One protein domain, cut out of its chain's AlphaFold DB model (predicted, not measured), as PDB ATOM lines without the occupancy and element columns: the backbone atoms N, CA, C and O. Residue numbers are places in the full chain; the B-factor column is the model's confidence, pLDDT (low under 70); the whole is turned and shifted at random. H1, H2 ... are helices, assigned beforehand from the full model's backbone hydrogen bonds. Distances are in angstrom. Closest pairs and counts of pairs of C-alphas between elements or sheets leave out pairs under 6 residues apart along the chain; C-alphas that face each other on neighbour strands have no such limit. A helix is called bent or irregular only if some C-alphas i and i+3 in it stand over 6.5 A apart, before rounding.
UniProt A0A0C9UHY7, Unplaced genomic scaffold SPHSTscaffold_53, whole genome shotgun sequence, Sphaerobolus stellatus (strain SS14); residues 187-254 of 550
ATOM      1  N   CYS A 187       6.507  58.121  47.594       48.03
ATOM      2  CA  CYS A 187       7.505  57.149  47.127       48.03
ATOM      3  C   CYS A 187       6.872  55.855  46.576       48.03
ATOM      4  O   CYS A 187       7.359  55.276  45.605       48.03
ATOM      5  N   ILE A 188       5.758  55.394  47.158       55.59
ATOM      6  CA  ILE A 188       5.083  54.167  46.698       55.59
ATOM      7  C   ILE A 188       4.390  54.397  45.348       55.59
ATOM      8  O   ILE A 188       4.461  53.537  44.470       55.59
ATOM      9  N   SER A 189       3.746  55.553  45.148       55.97
ATOM     10  CA  SER A 189       3.150  55.906  43.850       55.97
ATOM     11  C   SER A 189       4.202  56.104  42.761       55.97
ATOM     12  O   SER A 189       3.990  55.657  41.633       55.97
ATOM     13  N   GLU A 190       5.342  56.702  43.107       65.62
ATOM     14  CA  GLU A 190       6.444  56.954  42.175       65.62
ATOM     15  C   GLU A 190       7.133  55.671  41.698       65.62
ATOM     16  O   GLU A 190       7.651  55.646  40.587       65.62
ATOM     17  N   ILE A 191       7.099  54.583  42.475       67.06
ATOM     18  CA  ILE A 191       7.710  53.299  42.086       67.06
ATOM     19  C   ILE A 191       6.682  52.350  41.452       67.06
ATOM     20  O   ILE A 191       6.976  51.678  40.458       67.06
ATOM     21  N   ALA A 192       5.460  52.295  41.990       67.31
ATOM     22  CA  ALA A 192       4.444  51.355  41.523       67.31
ATOM     23  C   ALA A 192       3.933  51.700  40.116       67.31
ATOM     24  O   ALA A 192       3.765  50.805  39.283       67.31
ATOM     25  N   LEU A 193       3.716  52.986  39.818       71.19
ATOM     26  CA  LEU A 193       3.142  53.401  38.537       71.19
ATOM     27  C   LEU A 193       4.095  53.142  37.348       71.19
ATOM     28  O   LEU A 193       3.644  52.572  36.347       71.19
ATOM     29  N   PRO A 194       5.410  53.438  37.429       74.62
ATOM     30  CA  PRO A 194       6.359  53.058  36.382       74.62
ATOM     31  C   PRO A 194       6.513  51.545  36.222       74.62
ATOM     32  O   PRO A 194       6.622  51.077  35.088       74.62
ATOM     33  N   ALA A 195       6.475  50.773  37.314       72.88
ATOM     34  CA  ALA A 195       6.567  49.314  37.259       72.88
ATOM     35  C   ALA A 195       5.360  48.692  36.533       72.88
ATOM     36  O   ALA A 195       5.533  47.853  35.644       72.88
ATOM     37  N   VAL A 196       4.144  49.161  36.836       76.12
ATOM     38  CA  VAL A 196       2.916  48.739  36.140       76.12
ATOM     39  C   VAL A 196       2.955  49.158  34.667       76.12
ATOM     40  O   VAL A 196       2.666  48.346  33.786       76.12
ATOM     41  N   ASN A 197       3.381  50.388  34.366       74.25
ATOM     42  CA  ASN A 197       3.515  50.861  32.986       74.25
ATOM     43  C   ASN A 197       4.557  50.063  32.187       74.25
ATOM     44  O   ASN A 197       4.325  49.736  31.019       74.25
ATOM     45  N   PHE A 198       5.689  49.717  32.802       78.81
ATOM     46  CA  PHE A 198       6.703  48.856  32.198       78.81
ATOM     47  C   PHE A 198       6.137  47.462  31.907       78.81
ATOM     48  O   PHE A 198       6.260  46.967  30.783       78.81
ATOM     49  N   PHE A 199       5.435  46.870  32.874       80.75
ATOM     50  CA  PHE A 199       4.798  45.565  32.721       80.75
ATOM     51  C   PHE A 199       3.776  45.553  31.574       80.75
ATOM     52  O   PHE A 199       3.836  44.696  30.688       80.75
ATOM     53  N   MET A 200       2.895  46.557  31.516       79.12
ATOM     54  CA  MET A 200       1.885  46.684  30.458       79.12
ATOM     55  C   MET A 200       2.507  46.903  29.074       79.12
ATOM     56  O   MET A 200       1.995  46.387  28.074       79.12
ATOM     57  N   ARG A 201       3.640  47.611  28.985       79.31
ATOM     58  CA  ARG A 201       4.395  47.764  27.728       79.31
ATOM     59  C   ARG A 201       5.023  46.449  27.277       79.31
ATOM     60  O   ARG A 201       4.909  46.115  26.097       79.31
ATOM     61  N   CYS A 202       5.622  45.688  28.189       78.56
ATOM     62  CA  CYS A 202       6.162  44.358  27.897       78.56
ATOM     63  C   CYS A 202       5.059  43.409  27.415       78.56
ATOM     64  O   CYS A 202       5.206  42.788  26.360       78.56
ATOM     65  N   LEU A 203       3.915  43.383  28.104       80.19
ATOM     66  CA  LEU A 203       2.748  42.600  27.695       80.19
ATOM     67  C   LEU A 203       2.257  43.006  26.297       80.19
ATOM     68  O   LEU A 203       2.040  42.157  25.436       80.19
ATOM     69  N   THR A 204       2.157  44.311  26.031       81.56
ATOM     70  CA  THR A 204       1.730  44.832  24.723       81.56
ATOM     71  C   THR A 204       2.709  44.464  23.607       81.56
ATOM     72  O   THR A 204       2.279  44.135  22.502       81.56
ATOM     73  N   LEU A 205       4.021  44.496  23.867       80.81
ATOM     74  CA  LEU A 205       5.048  44.094  22.899       80.81
ATOM     75  C   LEU A 205       4.988  42.596  22.589       80.81
ATOM     76  O   LEU A 205       5.122  42.211  21.423       80.81
ATOM     77  N   ILE A 206       4.738  41.770  23.606       78.31
ATOM     78  CA  ILE A 206       4.579  40.322  23.457       78.31
ATOM     79  C   ILE A 206       3.313  40.008  22.650       78.31
ATOM     80  O   ILE A 206       3.379  39.246  21.690       78.31
ATOM     81  N   LEU A 207       2.190  40.669  22.952       77.12
ATOM     82  CA  LEU A 207       0.927  40.494  22.226       77.12
ATOM     83  C   LEU A 207       0.963  41.062  20.794       77.12
ATOM     84  O   LEU A 207       0.308  40.526  19.898       77.12
ATOM     85  N   ARG A 208       1.729  42.136  20.540       81.62
ATOM     86  CA  ARG A 208       1.877  42.727  19.193       81.62
ATOM     87  C   ARG A 208       2.774  41.915  18.273       81.62
ATOM     88  O   ARG A 208       2.573  41.963  17.055       81.62
ATOM     89  N   ARG A 209       3.754  41.179  18.802       81.69
ATOM     90  CA  ARG A 209       4.520  40.226  17.996       81.69
ATOM     91  C   ARG A 209       3.614  39.041  17.666       81.69
ATOM     92  O   ARG A 209       3.599  38.031  18.354       81.69
ATOM     93  N   ARG A 210       2.873  39.166  16.558       52.69
ATOM     94  CA  ARG A 210       2.235  38.049  15.843       52.69
ATOM     95  C   ARG A 210       3.315  37.120  15.283       52.69
ATOM     96  O   ARG A 210       3.520  37.042  14.076       52.69
ATOM     97  N   THR A 211       4.046  36.440  16.153       65.81
ATOM     98  CA  THR A 211       4.878  35.307  15.766       65.81
ATOM     99  C   THR A 211       3.990  34.067  15.805       65.81
ATOM    100  O   THR A 211       3.529  33.697  16.883       65.81
ATOM    101  N   PRO A 212       3.717  33.410  14.663       63.69
ATOM    102  CA  PRO A 212       2.762  32.298  14.565       63.69
ATOM    103  C   PRO A 212       3.227  30.995  15.248       63.69
ATOM    104  O   PRO A 212       2.688  29.930  14.973       63.69
ATOM    105  N   ARG A 213       4.242  31.051  16.118       75.56
ATOM    106  CA  ARG A 213       4.816  29.897  16.819       75.56
ATOM    107  C   ARG A 213       5.266  30.301  18.221       75.56
ATOM    108  O   ARG A 213       6.459  30.358  18.501       75.56
ATOM    109  N   PHE A 214       4.320  30.623  19.096       79.94
ATOM    110  CA  PHE A 214       4.627  30.613  20.523       79.94
ATOM    111  C   PHE A 214       4.681  29.160  20.988       79.94
ATOM    112  O   PHE A 214       3.725  28.407  20.809       79.94
ATOM    113  N   ASN A 215       5.821  28.761  21.549       86.75
ATOM    114  CA  ASN A 215       5.949  27.483  22.234       86.75
ATOM    115  C   ASN A 215       4.981  27.504  23.438       86.75
ATOM    116  O   ASN A 215       4.973  28.506  24.160       86.75
ATOM    117  N   PRO A 216       4.152  26.468  23.670       84.31
ATOM    118  CA  PRO A 216       3.218  26.425  24.801       84.31
ATOM    119  C   PRO A 216       3.886  26.713  26.157       84.31
ATOM    120  O   PRO A 216       3.275  27.346  27.013       84.31
ATOM    121  N   THR A 217       5.165  26.363  26.315       87.62
ATOM    122  CA  THR A 217       5.973  26.686  27.508       87.62
ATOM    123  C   THR A 217       6.211  28.187  27.713       87.62
ATOM    124  O   THR A 217       6.268  28.667  28.842       87.62
ATOM    125  N   SER A 218       6.311  28.968  26.637       85.88
ATOM    126  CA  SER A 218       6.441  30.427  26.727       85.88
ATOM    127  C   SER A 218       5.124  31.091  27.129       85.88
ATOM    128  O   SER A 218       5.139  32.123  27.797       85.88
ATOM    129  N   ILE A 219       3.987  30.498  26.749       85.06
ATOM    130  CA  ILE A 219       2.659  30.990  27.135       85.06
ATOM    131  C   ILE A 219       2.414  30.713  28.618       85.06
ATOM    132  O   ILE A 219       1.991  31.618  29.330       85.06
ATOM    133  N   THR A 220       2.727  29.510  29.109       87.31
ATOM    134  CA  THR A 220       2.582  29.194  30.539       87.31
ATOM    135  C   THR A 220       3.487  30.063  31.407       87.31
ATOM    136  O   THR A 220       3.020  30.591  32.413       87.31
ATOM    137  N   PHE A 221       4.733  30.308  30.989       89.69
ATOM    138  CA  PHE A 221       5.624  31.239  31.687       89.69
ATOM    139  C   PHE A 221       5.065  32.671  31.721       89.69
ATOM    140  O   PHE A 221       5.081  33.315  32.767       89.69
ATOM    141  N   LEU A 222       4.527  33.163  30.599       86.75
ATOM    142  CA  LEU A 222       3.920  34.494  30.531       86.75
ATOM    143  C   LEU A 222       2.695  34.610  31.446       86.75
ATOM    144  O   LEU A 222       2.549  35.608  32.147       86.75
ATOM    145  N   VAL A 223       1.831  33.594  31.455       87.69
ATOM    146  CA  VAL A 223       0.655  33.549  32.333       87.69
ATOM    147  C   VAL A 223       1.086  33.539  33.798       87.69
ATOM    148  O   VAL A 223       0.552  34.321  34.581       87.69
ATOM    149  N   GLN A 224       2.097  32.744  34.159       91.56
ATOM    150  CA  GLN A 224       2.617  32.709  35.525       91.56
ATOM    151  C   GLN A 224       3.186  34.068  35.950       91.56
ATOM    152  O   GLN A 224       2.886  34.544  37.040       91.56
ATOM    153  N   LEU A 225       3.936  34.734  35.065       91.06
ATOM    154  CA  LEU A 225       4.469  36.073  35.313       91.06
ATOM    155  C   LEU A 225       3.346  37.097  35.551       91.06
ATOM    156  O   LEU A 225       3.459  37.937  36.442       91.06
ATOM    157  N   ILE A 226       2.256  37.023  34.775       87.69
ATOM    158  CA  ILE A 226       1.080  37.890  34.943       87.69
ATOM    159  C   ILE A 226       0.391  37.625  36.280       87.69
ATOM    160  O   ILE A 226       0.074  38.582  36.985       87.69
ATOM    161  N   ILE A 227       0.199  36.361  36.657       91.69
ATOM    162  CA  ILE A 227      -0.416  35.997  37.941       91.69
ATOM    163  C   ILE A 227       0.431  36.533  39.100       91.69
ATOM    164  O   ILE A 227      -0.092  37.241  39.957       91.69
ATOM    165  N   THR A 228       1.746  36.299  39.087       92.12
ATOM    166  CA  THR A 228       2.647  36.805  40.133       92.12
ATOM    167  C   THR A 228       2.657  38.335  40.190       92.12
ATOM    168  O   THR A 228       2.630  38.909  41.277       92.12
ATOM    169  N   ALA A 229       2.630  39.021  39.041       88.31
ATOM    170  CA  ALA A 229       2.533  40.479  39.006       88.31
ATOM    171  C   ALA A 229       1.223  40.975  39.645       88.31
ATOM    172  O   ALA A 229       1.253  41.873  40.488       88.31
ATOM    173  N   ILE A 230       0.085  40.355  39.321       89.00
ATOM    174  CA  ILE A 230      -1.215  40.697  39.918       89.00
ATOM    175  C   ILE A 230      -1.196  40.467  41.434       89.00
ATOM    176  O   ILE A 230      -1.599  41.359  42.179       89.00
ATOM    177  N   GLU A 231      -0.671  39.334  41.904       90.88
ATOM    178  CA  GLU A 231      -0.553  39.044  43.339       90.88
ATOM    179  C   GLU A 231       0.320  40.074  44.068       90.88
ATOM    180  O   GLU A 231      -0.017  40.514  45.171       90.88
ATOM    181  N   THR A 232       1.435  40.500  43.466       89.12
ATOM    182  CA  THR A 232       2.292  41.538  44.065       89.12
ATOM    183  C   THR A 232       1.603  42.899  44.125       89.12
ATOM    184  O   THR A 232       1.683  43.571  45.154       89.12
ATOM    185  N   ILE A 233       0.865  43.284  43.079       88.75
ATOM    186  CA  ILE A 233       0.078  44.524  43.062       88.75
ATOM    187  C   ILE A 233      -1.027  44.465  44.122       88.75
ATOM    188  O   ILE A 233      -1.205  45.425  44.868       88.75
ATOM    189  N   GLN A 234      -1.727  43.336  44.252       88.88
ATOM    190  CA  GLN A 234      -2.745  43.147  45.288       88.88
ATOM    191  C   GLN A 234      -2.157  43.276  46.697       88.88
ATOM    192  O   GLN A 234      -2.723  43.988  47.527       88.88
ATOM    193  N   LYS A 235      -0.996  42.661  46.965       90.44
ATOM    194  CA  LYS A 235      -0.298  42.793  48.257       90.44
ATOM    195  C   LYS A 235       0.110  44.240  48.547       90.44
ATOM    196  O   LYS A 235      -0.050  44.692  49.677       90.44
ATOM    197  N   LEU A 236       0.576  44.980  47.539       89.06
ATOM    198  CA  LEU A 236       0.905  46.405  47.660       89.06
ATOM    199  C   LEU A 236      -0.327  47.271  47.952       89.06
ATOM    200  O   LEU A 236      -0.260  48.160  48.800       89.06
ATOM    201  N   ILE A 237      -1.456  47.004  47.289       88.69
ATOM    202  CA  ILE A 237      -2.720  47.710  47.544       88.69
ATOM    203  C   ILE A 237      -3.200  47.433  48.970       88.69
ATOM    204  O   ILE A 237      -3.510  48.377  49.693       88.69
ATOM    205  N   MET A 238      -3.206  46.167  49.397       88.25
ATOM    206  CA  MET A 238      -3.586  45.791  50.761       88.25
ATOM    207  C   MET A 238      -2.686  46.460  51.798       88.25
ATOM    208  O   MET A 238      -3.193  47.045  52.747       88.25
ATOM    209  N   PHE A 239      -1.369  46.459  51.576       90.62
ATOM    210  CA  PHE A 239      -0.422  47.150  52.447       90.62
ATOM    211  C   PHE A 239      -0.723  48.652  52.551       90.62
ATOM    212  O   PHE A 239      -0.748  49.195  53.652       90.62
ATOM    213  N   LYS A 240      -1.015  49.321  51.426       87.94
ATOM    214  CA  LYS A 240      -1.359  50.750  51.415       87.94
ATOM    215  C   LYS A 240      -2.672  51.035  52.147       87.94
ATOM    216  O   LYS A 240      -2.740  52.013  52.880       87.94
ATOM    217  N   ILE A 241      -3.690  50.187  51.979       90.00
ATOM    218  CA  ILE A 241      -4.956  50.313  52.714       90.00
ATOM    219  C   ILE A 241      -4.704  50.159  54.215       90.00
ATOM    220  O   ILE A 241      -5.096  51.035  54.975       90.00
ATOM    221  N   THR A 242      -3.989  49.109  54.639       91.00
ATOM    222  CA  THR A 242      -3.655  48.889  56.055       91.00
ATOM    223  C   THR A 242      -2.868  50.057  56.645       91.00
ATOM    224  O   THR A 242      -3.144  50.468  57.767       91.00
ATOM    225  N   TYR A 243      -1.924  50.616  55.887       90.44
ATOM    226  CA  TYR A 243      -1.145  51.775  56.311       90.44
ATOM    227  C   TYR A 243      -2.024  53.020  56.508       90.44
ATOM    228  O   TYR A 243      -1.961  53.636  57.565       90.44
ATOM    229  N   ILE A 244      -2.900  53.341  55.546       88.69
ATOM    230  CA  ILE A 244      -3.835  54.476  55.657       88.69
ATOM    231  C   ILE A 244      -4.793  54.277  56.837       88.69
ATOM    232  O   ILE A 244      -5.045  55.210  57.589       88.69
ATOM    233  N   THR A 245      -5.316  53.064  57.034       87.94
ATOM    234  CA  THR A 245      -6.173  52.762  58.190       87.94
ATOM    235  C   THR A 245      -5.425  52.960  59.506       87.94
ATOM    236  O   THR A 245      -6.003  53.471  60.457       87.94
ATOM    237  N   PHE A 246      -4.143  52.591  59.567       88.94
ATOM    238  CA  PHE A 246      -3.327  52.794  60.760       88.94
ATOM    239  C   PHE A 246      -3.042  54.278  61.028       88.94
ATOM    240  O   PHE A 246      -3.102  54.690  62.180       88.94
ATOM    241  N   GLU A 247      -2.770  55.080  59.992       88.62
ATOM    242  CA  GLU A 247      -2.609  56.536  60.136       88.62
ATOM    243  C   GLU A 247      -3.894  57.202  60.638       88.62
ATOM    244  O   GLU A 247      -3.831  57.966  61.594       88.62
ATOM    245  N   LEU A 248      -5.058  56.846  60.084       84.94
ATOM    246  CA  LEU A 248      -6.344  57.390  60.540       84.94
ATOM    247  C   LEU A 248      -6.642  57.035  62.003       84.94
ATOM    248  O   LEU A 248      -7.083  57.885  62.768       84.94
ATOM    249  N   ILE A 249      -6.356  55.795  62.416       88.31
ATOM    250  CA  ILE A 249      -6.513  55.386  63.820       88.31
ATOM    251  C   ILE A 249      -5.530  56.143  64.721       88.31
ATOM    252  O   ILE A 249      -5.884  56.497  65.841       88.31
ATOM    253  N   ALA A 250      -4.300  56.384  64.262       84.56
ATOM    254  CA  ALA A 250      -3.311  57.122  65.039       84.56
ATOM    255  C   ALA A 250      -3.722  58.590  65.243       84.56
ATOM    256  O   ALA A 250      -3.599  59.085  66.360       84.56
ATOM    257  N   GLU A 251      -4.257  59.248  64.208       83.50
ATOM    258  CA  GLU A 251      -4.777  60.620  64.304       83.50
ATOM    259  C   GLU A 251      -5.978  60.708  65.262       83.50
ATOM    260  O   GLU A 251      -6.018  61.595  66.113       83.50
ATOM    261  N   ASP A 252      -6.914  59.753  65.202       77.19
ATOM    262  CA  ASP A 252      -8.067  59.717  66.114       77.19
ATOM    263  C   ASP A 252      -7.650  59.504  67.584       77.19
ATOM    264  O   ASP A 252      -8.271  60.053  68.497       77.19
ATOM    265  N   VAL A 253      -6.592  58.720  67.833       76.25
ATOM    266  CA  VAL A 253      -6.055  58.496  69.188       76.25
ATOM    267  C   VAL A 253      -5.317  59.731  69.714       76.25
ATOM    268  O   VAL A 253      -5.439  60.031  70.898       76.25
ATOM    269  N   GLU A 254      -4.595  60.464  68.865       71.25
ATOM    270  CA  GLU A 254      -3.907  61.706  69.259       71.25
ATOM    271  C   GLU A 254      -4.924  62.789  69.669       71.25
ATOM    272  O   GLU A 254      -4.785  63.392  70.730       71.25
TER     273      GLU A 254
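What this domain is: This is residues 187 to 254 of the 550 residues of an uncharacterized protein of Sphaerobolus stellatus (strain SS14) (UniProt A0A0C9UHY7). Two helices run side by side with a small gap between them: the first, H1, leads to a loop at one end, and the longer second helix, H2, folds back along H1 and runs on past its start. Residues 241 to 254, the far part of H2, stick out alone, and at the other end residues 207 to 221, with the loop among them, also stand free. The printed part has 68 residues, with two named helices in the order H1, H2 and no named strand; the class is all helix. The whole is extended, with a radius of gyration of the C-alphas of 17.8 A, and its spans of 62 by 20 by 11 A only just make a rod.

How they stand to each other: Start with H1, residues 187 to 208, and watch z fall from 47.127 at C-alpha 187 to 19.193 at C-alpha 208. A short link of 7 residues then leads to H2, residues 216 to 254, where z rises from 24.801 at C-alpha 216 to 69.259 at C-alpha 254. H1 and H2 are near each other, with 16 pairs of C-alphas within 10 A, but their closest C-alphas are 8.3 A apart. In H2 every O i to N i+4 pair is within hydrogen-bond range; in H1, 17 of 18 are.

Where its parts are: Find C-alpha 187 at (7.505, 57.149, 47.127); from there H1 runs 31.9 A to C-alpha 208. H1 is neither bent nor irregular, but only just: C-alphas 190 and 193 are 6.1 A apart. Find C-alpha 216 at (3.218, 26.425, 24.801), where H2 begins; it runs 57.2 A to C-alpha 254 at (-3.907, 61.706, 69.259).

The domain as a whole: The two C-alphas farthest apart are those of Pro 212 and Glu 254, at 62.5 A. The printed part has no cut. In the B-factor column the mean pLDDT of the printed part is 81.2, and the model's confidence is under 70 at residues 187 to 192 and 210 to 212.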